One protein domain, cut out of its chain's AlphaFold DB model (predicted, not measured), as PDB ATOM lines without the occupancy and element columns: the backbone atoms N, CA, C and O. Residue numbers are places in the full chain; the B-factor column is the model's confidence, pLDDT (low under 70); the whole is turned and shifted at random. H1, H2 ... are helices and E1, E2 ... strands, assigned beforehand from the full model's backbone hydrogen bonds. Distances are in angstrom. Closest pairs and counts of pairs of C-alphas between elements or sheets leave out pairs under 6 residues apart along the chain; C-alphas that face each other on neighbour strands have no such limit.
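Overview. This is residues 17 to 86 of the 86 residues of an uncharacterized protein of Blautia sp. OF03-15BH (UniProt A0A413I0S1). A strongly twisted sheet of four strands has helices H1 and H2 over one face, in two layers; the other face is bare. The 70 printed residues include two named helices and four named strands, H1, E1, E2, H2, E3, E4; the sheet, E1 - E2 - E4 - E3, is antiparallel, the class mixed. It is compact, radius of gyration of the C-alphas 11.9 A, spans 34 by 28 by 22 A.

Along the chain. H1, residues 21 to 30, 14.0 A, begins at C-alpha 21 (213.728, 211.359, 317.166). E1 is 34 to 37, E2 43 to 50, 22.2 A, H2 53 to 61, E3 66 to 69, and E4 79 to 85, ending at C-alpha 85 (199.825, 200.493, 317.758).

Arrangement. Within hydrogen-bond range are N 36 and O 44 in hairpin E1 and E2, 3.1 A, N 47 and O 82 between E2 and E4, 2.8 A, and N 68 and O 81 in hairpin E3 and E4, 2.8 A. H1's closest C-alpha pair with E2 is Gly 26 and Val 47, 5.7 A. H2's with E4 is Ala 59 and Trp 82, 6.7 A. In H1 and H2 every O i to N i+4 pair is within range. E2, H2, E3 form a split strand-helix-strand unit, E4 between its strands, with a right-handed crossover.

Size, cuts and confidence. The printed part has no cut and no long link; residues 17 to 19, 73 and 75 to 76 have pLDDT under 70.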
ATOM      1  N   ALA A  17     211.052 207.069 309.748       55.88
ATOM      2  CA  ALA A  17     211.142 207.129 311.210       55.88
ATOM      3  C   ALA A  17     212.389 207.847 311.769       55.88
ATOM      4  O   ALA A  17     212.379 208.163 312.955       55.88
ATOM      5  N   ALA A  18     213.370 208.251 310.949       52.28
ATOM      6  CA  ALA A  18     214.333 209.291 311.340       52.28
ATOM      7  C   ALA A  18     213.640 210.643 311.616       52.28
ATOM      8  O   ALA A  18     214.182 211.482 312.329       52.28
ATOM      9  N   ARG A  19     212.405 210.847 311.124       64.06
ATOM     10  CA  ARG A  19     211.561 211.994 311.512       64.06
ATOM     11  C   ARG A  19     210.991 211.872 312.929       64.06
ATOM     12  O   ARG A  19     210.434 212.843 313.429       64.06
ATOM     13  N   ASN A  20     211.085 210.704 313.567       78.94
ATOM     14  CA  ASN A  20     210.714 210.517 314.964       78.94
ATOM     15  C   ASN A  20     211.990 210.292 315.784       78.94
ATOM     16  O   ASN A  20     212.519 209.181 315.871       78.94
ATOM     17  N   SER A  21     212.483 211.370 316.395       83.56
ATOM     18  CA  SER A  21     213.728 211.359 317.166       83.56
ATOM     19  C   SER A  21     213.699 210.393 318.350       83.56
ATOM     20  O   SER A  21     214.758 209.939 318.767       83.56
ATOM     21  N   PHE A  22     212.522 210.024 318.867       87.94
ATOM     22  CA  PHE A  22     212.402 209.033 319.939       87.94
ATOM     23  C   PHE A  22     212.755 207.618 319.466       87.94
ATOM     24  O   PHE A  22     213.513 206.917 320.133       87.94
ATOM     25  N   ILE A  23     212.283 207.220 318.279       87.62
ATOM     26  CA  ILE A  23     212.652 205.935 317.659       87.62
ATOM     27  C   ILE A  23     214.144 205.913 317.341       87.62
ATOM     28  O   ILE A  23     214.822 204.937 317.651       87.62
ATOM     29  N   TYR A  24     214.651 206.996 316.745       84.25
ATOM     30  CA  TYR A  24     216.064 207.116 316.395       84.25
ATOM     31  C   TYR A  24     216.961 207.014 317.633       84.25
ATOM     32  O   TYR A  24     217.897 206.221 317.656       84.25
ATOM     33  N   HIS A  25     216.628 207.755 318.691       86.12
ATOM     34  CA  HIS A  25     217.340 207.717 319.966       86.12
ATOM     35  C   HIS A  25     217.305 206.320 320.599       86.12
ATOM     36  O   HIS A  25     218.338 205.810 321.027       86.12
ATOM     37  N   GLY A  26     216.140 205.667 320.623       86.50
ATOM     38  CA  GLY A  26     216.025 204.306 321.147       86.50
ATOM     39  C   GLY A  26     216.838 203.289 320.344       86.50
ATOM     40  O   GLY A  26     217.569 202.490 320.926       86.50
ATOM     41  N   TYR A  27     216.793 203.353 319.012       85.12
ATOM     42  CA  TYR A  27     217.610 202.483 318.167       85.12
ATOM     43  C   TYR A  27     219.109 202.745 318.353       85.12
ATOM     44  O   TYR A  27     219.879 201.796 318.423       85.12
ATOM     45  N   TYR A  28     219.538 204.001 318.485       83.44
ATOM     46  CA  TYR A  28     220.952 204.318 318.690       83.44
ATOM     47  C   TYR A  28     221.479 203.815 320.043       83.44
ATOM     48  O   TYR A  28     222.601 203.328 320.114       83.44
ATOM     49  N   ASN A  29     220.669 203.886 321.102       85.00
ATOM     50  CA  ASN A  29     221.094 203.484 322.448       85.00
ATOM     51  C   ASN A  29     221.035 201.975 322.702       85.00
ATOM     52  O   ASN A  29     221.802 201.458 323.509       85.00
ATOM     53  N   TYR A  30     220.097 201.273 322.067       86.56
ATOM     54  CA  TYR A  30     219.848 199.856 322.341       86.56
ATOM     55  C   TYR A  30     220.115 198.950 321.133       86.56
ATOM     56  O   TYR A  30     220.113 197.730 321.279       86.56
ATOM     57  N   HIS A  31     220.343 199.519 319.947       83.81
ATOM     58  CA  HIS A  31     220.617 198.824 318.682       83.81
ATOM     59  C   HIS A  31     219.523 197.857 318.207       83.81
ATOM     60  O   HIS A  31     219.748 197.045 317.312       83.81
ATOM     61  N   HIS A  32     218.318 197.956 318.769       84.00
ATOM     62  CA  HIS A  32     217.163 197.176 318.340       84.00
ATOM     63  C   HIS A  32     215.852 197.918 318.615       84.00
ATOM     64  O   HIS A  32     215.770 198.802 319.467       84.00
ATOM     65  N   LEU A  33     214.816 197.529 317.877       88.75
ATOM     66  CA  LEU A  33     213.422 197.910 318.084       88.75
ATOM     67  C   LEU A  33     212.588 196.630 318.029       88.75
ATOM     68  O   LEU A  33     212.946 195.699 317.306       88.75
ATOM     69  N   LEU A  34     211.469 196.584 318.749       88.88
ATOM     70  CA  LEU A  34     210.525 195.475 318.626       88.88
ATOM     71  C   LEU A  34     209.397 195.843 317.681       88.88
ATOM     72  O   LEU A  34     208.685 196.822 317.885       88.88
ATOM     73  N   PHE A  35     209.200 194.999 316.682       87.81
ATOM     74  CA  PHE A  35     208.040 195.035 315.817       87.81
ATOM     75  C   PHE A  35     207.310 193.703 315.932       87.81
ATOM     76  O   PHE A  35     207.933 192.642 315.892       87.81
ATOM     77  N   GLY A  36     205.995 193.753 316.103       87.06
ATOM     78  CA  GLY A  36     205.205 192.548 316.284       87.06
ATOM     79  C   GLY A  36     203.747 192.740 315.914       87.06
ATOM     80  O   GLY A  36     203.280 193.851 315.664       87.06
ATOM     81  N   LYS A  37     203.031 191.621 315.890       88.19
ATOM     82  CA  LYS A  37     201.587 191.560 315.693       88.19
ATOM     83  C   LYS A  37     200.944 191.098 316.996       88.19
ATOM     84  O   LYS A  37     201.376 190.106 317.581       88.19
ATOM     85  N   ALA A  38     199.971 191.851 317.483       85.56
ATOM     86  CA  ALA A  38     199.161 191.486 318.631       85.56
ATOM     87  C   ALA A  38     198.128 190.411 318.245       85.56
ATOM     88  O   ALA A  38     197.902 190.129 317.068       85.56
ATOM     89  N   ILE A  39     197.525 189.780 319.257       86.69
ATOM     90  CA  ILE A  39     196.580 188.660 319.082       86.69
ATOM     91  C   ILE A  39     195.328 189.105 318.309       86.69
ATOM     92  O   ILE A  39     194.790 188.346 317.513       86.69
ATOM     93  N   ASP A  40     194.913 190.357 318.500       87.94
ATOM     94  CA  ASP A  40     193.811 191.011 317.783       87.94
ATOM     95  C   ASP A  40     194.129 191.320 316.306       87.94
ATOM     96  O   ASP A  40     193.276 191.792 315.561       87.94
ATOM     97  N   GLY A  41     195.358 191.043 315.869       85.88
ATOM     98  CA  GLY A  41     195.825 191.262 314.512       85.88
ATOM     99  C   GLY A  41     196.471 192.623 314.267       85.88
ATOM    100  O   GLY A  41     197.016 192.826 313.179       85.88
ATOM    101  N   ASN A  42     196.475 193.515 315.259       86.00
ATOM    102  CA  ASN A  42     197.065 194.841 315.133       86.00
ATOM    103  C   ASN A  42     198.593 194.776 315.176       86.00
ATOM    104  O   ASN A  42     199.187 194.020 315.946       86.00
ATOM    105  N   PHE A  43     199.254 195.596 314.366       86.94
ATOM    106  CA  PHE A  43     200.706 195.727 314.420       86.94
ATOM    107  C   PHE A  43     201.108 196.739 315.486       86.94
ATOM    108  O   PHE A  43     200.431 197.742 315.698       86.94
ATOM    109  N   PHE A  44     202.229 196.494 316.151       89.69
ATOM    110  CA  PHE A  44     202.779 197.425 317.124       89.69
ATOM    111  C   PHE A  44     204.277 197.607 316.928       89.69
ATOM    112  O   PHE A  44     204.989 196.710 316.472       89.69
ATOM    113  N   LEU A  45     204.744 198.787 317.321       90.62
ATOM    114  CA  LEU A  45     206.153 199.136 317.399       90.62
ATOM    115  C   LEU A  45     206.501 199.446 318.853       90.62
ATOM    116  O   LEU A  45     205.756 200.150 319.538       90.62
ATOM    117  N   ALA A  46     207.633 198.928 319.309       92.31
ATOM    118  CA  ALA A  46     208.153 199.106 320.651       92.31
ATOM    119  C   ALA A  46     209.597 199.622 320.610       92.31
ATOM    120  O   ALA A  46     210.455 199.051 319.934       92.31
ATOM    121  N   VAL A  47     209.853 200.690 321.359       93.38
ATOM    122  CA  VAL A  47     211.170 201.310 321.522       93.38
ATOM    123  C   VAL A  47     211.686 200.974 322.925       93.38
ATOM    124  O   VAL A  47     210.975 201.253 323.891       93.38
ATOM    125  N   PRO A  48     212.869 200.354 323.069       92.81
ATOM    126  CA  PRO A  48     213.449 200.070 324.380       92.81
ATOM    127  C   PRO A  48     213.700 201.355 325.170       92.81
ATOM    128  O   PRO A  48     214.071 202.385 324.603       92.81
ATOM    129  N   GLY A  49     213.496 201.284 326.482       91.75
ATOM    130  CA  GLY A  49     213.629 202.432 327.368       91.75
ATOM    131  C   GLY A  49     213.520 202.081 328.848       91.75
ATOM    132  O   GLY A  49     213.426 200.909 329.238       91.75
ATOM    133  N   THR A  50     213.528 203.115 329.680       90.69
ATOM    134  CA  THR A  50     213.330 203.029 331.127       90.69
ATOM    135  C   THR A  50     212.122 203.840 331.563       90.69
ATOM    136  O   THR A  50     211.891 204.957 331.100       90.69
ATOM    137  N   TYR A  51     211.346 203.300 332.496       90.25
ATOM    138  CA  TYR A  51     210.241 204.046 333.069       90.25
ATOM    139  C   TYR A  51     210.773 205.140 333.997       90.25
ATOM    140  O   TYR A  51     211.215 204.879 335.116       90.25
ATOM    141  N   SER A  52     210.712 206.381 333.525       91.25
ATOM    142  CA  SER A  52     210.923 207.586 334.321       91.25
ATOM    143  C   SER A  52     209.894 208.637 333.920       91.25
ATOM    144  O   SER A  52     209.439 208.650 332.776       91.25
ATOM    145  N   GLY A  53     209.540 209.554 334.827       91.31
ATOM    146  CA  GLY A  53     208.556 210.602 334.517       91.31
ATOM    147  C   GLY A  53     208.961 211.471 333.317       91.31
ATOM    148  O   GLY A  53     208.118 211.833 332.499       91.31
ATOM    149  N   LYS A  54     210.263 211.744 333.156       91.44
ATOM    150  CA  LYS A  54     210.803 212.481 332.003       91.44
ATOM    151  C   LYS A  54     210.663 211.681 330.707       91.44
ATOM    152  O   LYS A  54     210.237 212.226 329.692       91.44
ATOM    153  N   GLU A  55     211.020 210.399 330.731       90.75
ATOM    154  CA  GLU A  55     210.950 209.548 329.542       90.75
ATOM    155  C   GLU A  55     209.507 209.266 329.124       90.75
ATOM    156  O   GLU A  55     209.214 209.294 327.934       90.75
ATOM    157  N   GLN A  56     208.594 209.124 330.085       93.50
ATOM    158  CA  GLN A  56     207.162 208.996 329.830       93.50
ATOM    159  C   GLN A  56     206.603 210.204 329.073       93.50
ATOM    160  O   GLN A  56     205.926 210.030 328.063       93.50
ATOM    161  N   GLN A  57     206.896 211.426 329.530       93.38
ATOM    162  CA  GLN A  57     206.426 212.643 328.858       93.38
ATOM    163  C   GLN A  57     206.932 212.715 327.413       93.38
ATOM    164  O   GLN A  57     206.161 213.005 326.496       93.38
ATOM    165  N   MET A  58     208.209 212.383 327.196       91.69
ATOM    166  CA  MET A  58     208.780 212.320 325.852       91.69
ATOM    167  C   MET A  58     208.101 211.232 325.014       91.69
ATOM    168  O   MET A  58     207.580 211.538 323.944       91.69
ATOM    169  N   ALA A  59     208.035 209.993 325.500       92.69
ATOM    170  CA  ALA A  59     207.431 208.867 324.792       92.69
ATOM    171  C   ALA A  59     205.993 209.178 324.350       92.69
ATOM    172  O   ALA A  59     205.658 209.013 323.175       92.69
ATOM    173  N   VAL A  60     205.175 209.730 325.253       92.12
ATOM    174  CA  VAL A  60     203.799 210.158 324.965       92.12
ATOM    175  C   VAL A  60     203.770 211.223 323.865       92.12
ATOM    176  O   VAL A  60     203.028 211.058 322.896       92.12
ATOM    177  N   SER A  61     204.609 212.264 323.946       90.50
ATOM    178  CA  SER A  61     204.673 213.321 322.919       90.50
ATOM    179  C   SER A  61     205.084 212.805 321.532       90.50
ATOM    180  O   SER A  61     204.628 213.322 320.514       90.50
ATOM    181  N   PHE A  62     205.883 211.733 321.480       88.81
ATOM    182  CA  PHE A  62     206.305 211.068 320.243       88.81
ATOM    183  C   PHE A  62     205.360 209.943 319.786       88.81
ATOM    184  O   PHE A  62     205.642 209.268 318.786       88.81
ATOM    185  N   GLY A  63     204.226 209.759 320.471       89.88
ATOM    186  CA  GLY A  63     203.167 208.826 320.095       89.88
ATOM    187  C   GLY A  63     203.359 207.396 320.599       89.88
ATOM    188  O   GLY A  63     202.822 206.480 319.981       89.88
ATOM    189  N   PHE A  64     204.102 207.198 321.690       93.56
ATOM    190  CA  PHE A  64     204.306 205.918 322.378       93.56
ATOM    191  C   PHE A  64     203.721 205.963 323.803       93.56
ATOM    192  O   PHE A  64     204.463 206.097 324.776       93.56
ATOM    193  N   PRO A  65     202.387 205.894 323.955       93.25
ATOM    194  CA  PRO A  65     201.731 206.160 325.236       93.25
ATOM    195  C   PRO A  65     201.786 205.002 326.242       93.25
ATOM    196  O   PRO A  65     201.476 205.204 327.413       93.25
ATOM    197  N   VAL A  66     202.139 203.788 325.809       93.56
ATOM    198  CA  VAL A  66     202.090 202.584 326.654       93.56
ATOM    199  C   VAL A  66     203.502 202.136 327.002       93.56
ATOM    200  O   VAL A  66     204.323 201.999 326.105       93.56
ATOM    201  N   PHE A  67     203.775 201.829 328.271       94.31
ATOM    202  CA  PHE A  67     205.020 201.177 328.681       94.31
ATOM    203  C   PHE A  67     204.774 199.709 329.021       94.31
ATOM    204  O   PHE A  67     203.865 199.386 329.785       94.31
ATOM    205  N   LYS A  68     205.598 198.817 328.474       92.00
ATOM    206  CA  LYS A  68     205.645 197.401 328.843       92.00
ATOM    207  C   LYS A  68     206.951 197.110 329.559       92.00
ATOM    208  O   LYS A  68     208.008 197.116 328.936       92.00
ATOM    209  N   GLU A  69     206.865 196.837 330.854       90.44
ATOM    210  CA  GLU A  69     208.019 196.466 331.667       90.44
ATOM    211  C   GLU A  69     208.610 195.117 331.222       90.44
ATOM    212  O   GLU A  69     207.890 194.202 330.803       90.44
ATOM    213  N   SER A  70     209.937 195.001 331.290       86.50
ATOM    214  CA  SER A  70     210.629 193.741 331.048       86.50
ATOM    215  C   SER A  70     210.291 192.732 332.143       86.50
ATOM    216  O   SER A  70     210.191 193.067 333.320       86.50
ATOM    217  N   LYS A  71     210.169 191.457 331.765       79.31
ATOM    218  CA  LYS A  71     210.004 190.362 332.735       79.31
ATOM    219  C   LYS A  71     211.253 190.157 333.593       79.31
ATOM    220  O   LYS A  71     211.168 189.579 334.674       79.31
ATOM    221  N   GLU A  72     212.402 190.605 333.099       77.25
ATOM    222  CA  GLU A  72     213.669 190.526 333.806       77.25
ATOM    223  C   GLU A  72     213.718 191.606 334.890       77.25
ATOM    224  O   GLU A  72     213.982 192.781 334.629       77.25
ATOM    225  N   LYS A  73     213.408 191.199 336.123       67.81
ATOM    226  CA  LYS A  73     213.424 192.081 337.288       67.81
ATOM    227  C   LYS A  73     214.857 192.275 337.766       67.81
ATOM    228  O   LYS A  73     215.320 191.570 338.658       67.81
ATOM    229  N   VAL A  74     215.552 193.237 337.174       72.44
ATOM    230  CA  VAL A  74     216.828 193.720 337.710       72.44
ATOM    231  C   VAL A  74     216.519 194.732 338.825       72.44
ATOM    232  O   VAL A  74     215.847 195.732 338.553       72.44
ATOM    233  N   PRO A  75     216.965 194.504 340.077       67.75
ATOM    234  CA  PRO A  75     216.726 195.432 341.182       67.75
ATOM    235  C   PRO A  75     217.199 196.847 340.831       67.75
ATOM    236  O   PRO A  75     218.338 197.040 340.414       67.75
ATOM    237  N   GLY A  76     216.316 197.839 340.979       69.81
ATOM    238  CA  GLY A  76     216.620 199.242 340.670       69.81
ATOM    239  C   GLY A  76     216.533 199.626 339.188       69.81
ATOM    240  O   GLY A  76     216.916 200.736 338.830       69.81
ATOM    241  N   SER A  77     216.025 198.749 338.318       70.50
ATOM    242  CA  SER A  77     215.950 198.998 336.877       70.50
ATOM    243  C   SER A  77     214.532 198.770 336.339       70.50
ATOM    244  O   SER A  77     214.135 197.640 336.067       70.50
ATOM    245  N   CYS A  78     213.799 199.858 336.089       81.00
ATOM    246  CA  CYS A  78     212.483 199.832 335.436       81.00
ATOM    247  C   CYS A  78     212.624 199.784 333.902       81.00
ATOM    248  O   CYS A  78     212.171 200.687 333.196       81.00
ATOM    249  N   ARG A  79     213.334 198.784 333.368       88.75
ATOM    250  CA  ARG A  79     213.566 198.630 331.919       88.75
ATOM    251  C   ARG A  79     212.355 198.017 331.236       88.75
ATOM    252  O   ARG A  79     211.671 197.167 331.797       88.75
ATOM    253  N   GLY A  80     212.125 198.405 329.993       92.75
ATOM    254  CA  GLY A  80     211.003 197.911 329.218       92.75
ATOM    255  C   GLY A  80     210.951 198.532 327.837       92.75
ATOM    256  O   GLY A  80     211.973 198.942 327.286       92.75
ATOM    257  N   TYR A  81     209.746 198.591 327.285       94.12
ATOM    258  CA  TYR A  81     209.495 199.087 325.944       94.12
ATOM    259  C   TYR A  81     208.333 200.069 325.933       94.12
ATOM    260  O   TYR A  81     207.240 199.765 326.409       94.12
ATOM    261  N   TRP A  82     208.554 201.224 325.321       94.94
ATOM    262  CA  TRP A  82     207.513 202.178 324.972       94.94
ATOM    263  C   TRP A  82     206.847 201.738 323.674       94.94
ATOM    264  O   TRP A  82     207.504 201.604 322.644       94.94
ATOM    265  N   CYS A  83     205.546 201.486 323.719       92.56
ATOM    266  CA  CYS A  83     204.765 200.856 322.669       92.56
ATOM    267  C   CYS A  83     203.771 201.826 322.028       92.56
ATOM    268  O   CYS A  83     203.157 202.660 322.698       92.56
ATOM    269  N   ARG A  84     203.536 201.618 320.732       89.62
ATOM    270  CA  ARG A  84     202.398 202.171 319.992       89.62
ATOM    271  C   ARG A  84     201.809 201.133 319.052       89.62
ATOM    272  O   ARG A  84     202.545 200.322 318.492       89.62
ATOM    273  N   VAL A  85     200.503 201.207 318.845       87.88
ATOM    274  CA  VAL A  85     199.825 200.493 317.758       87.88
ATOM    275  C   VAL A  85     200.049 201.276 316.453       87.88
ATOM    276  O   VAL A  85     200.218 202.504 316.485       87.88
ATOM    277  N   LEU A  86     200.168 200.567 315.331       82.88
ATOM    278  CA  LEU A  86     200.345 201.139 313.990       82.88
ATOM    279  C   LEU A  86     199.045 201.156 313.198       82.88
ATOM    280  O   LEU A  86     198.284 200.173 313.310       82.88
TER     281      LEU A  86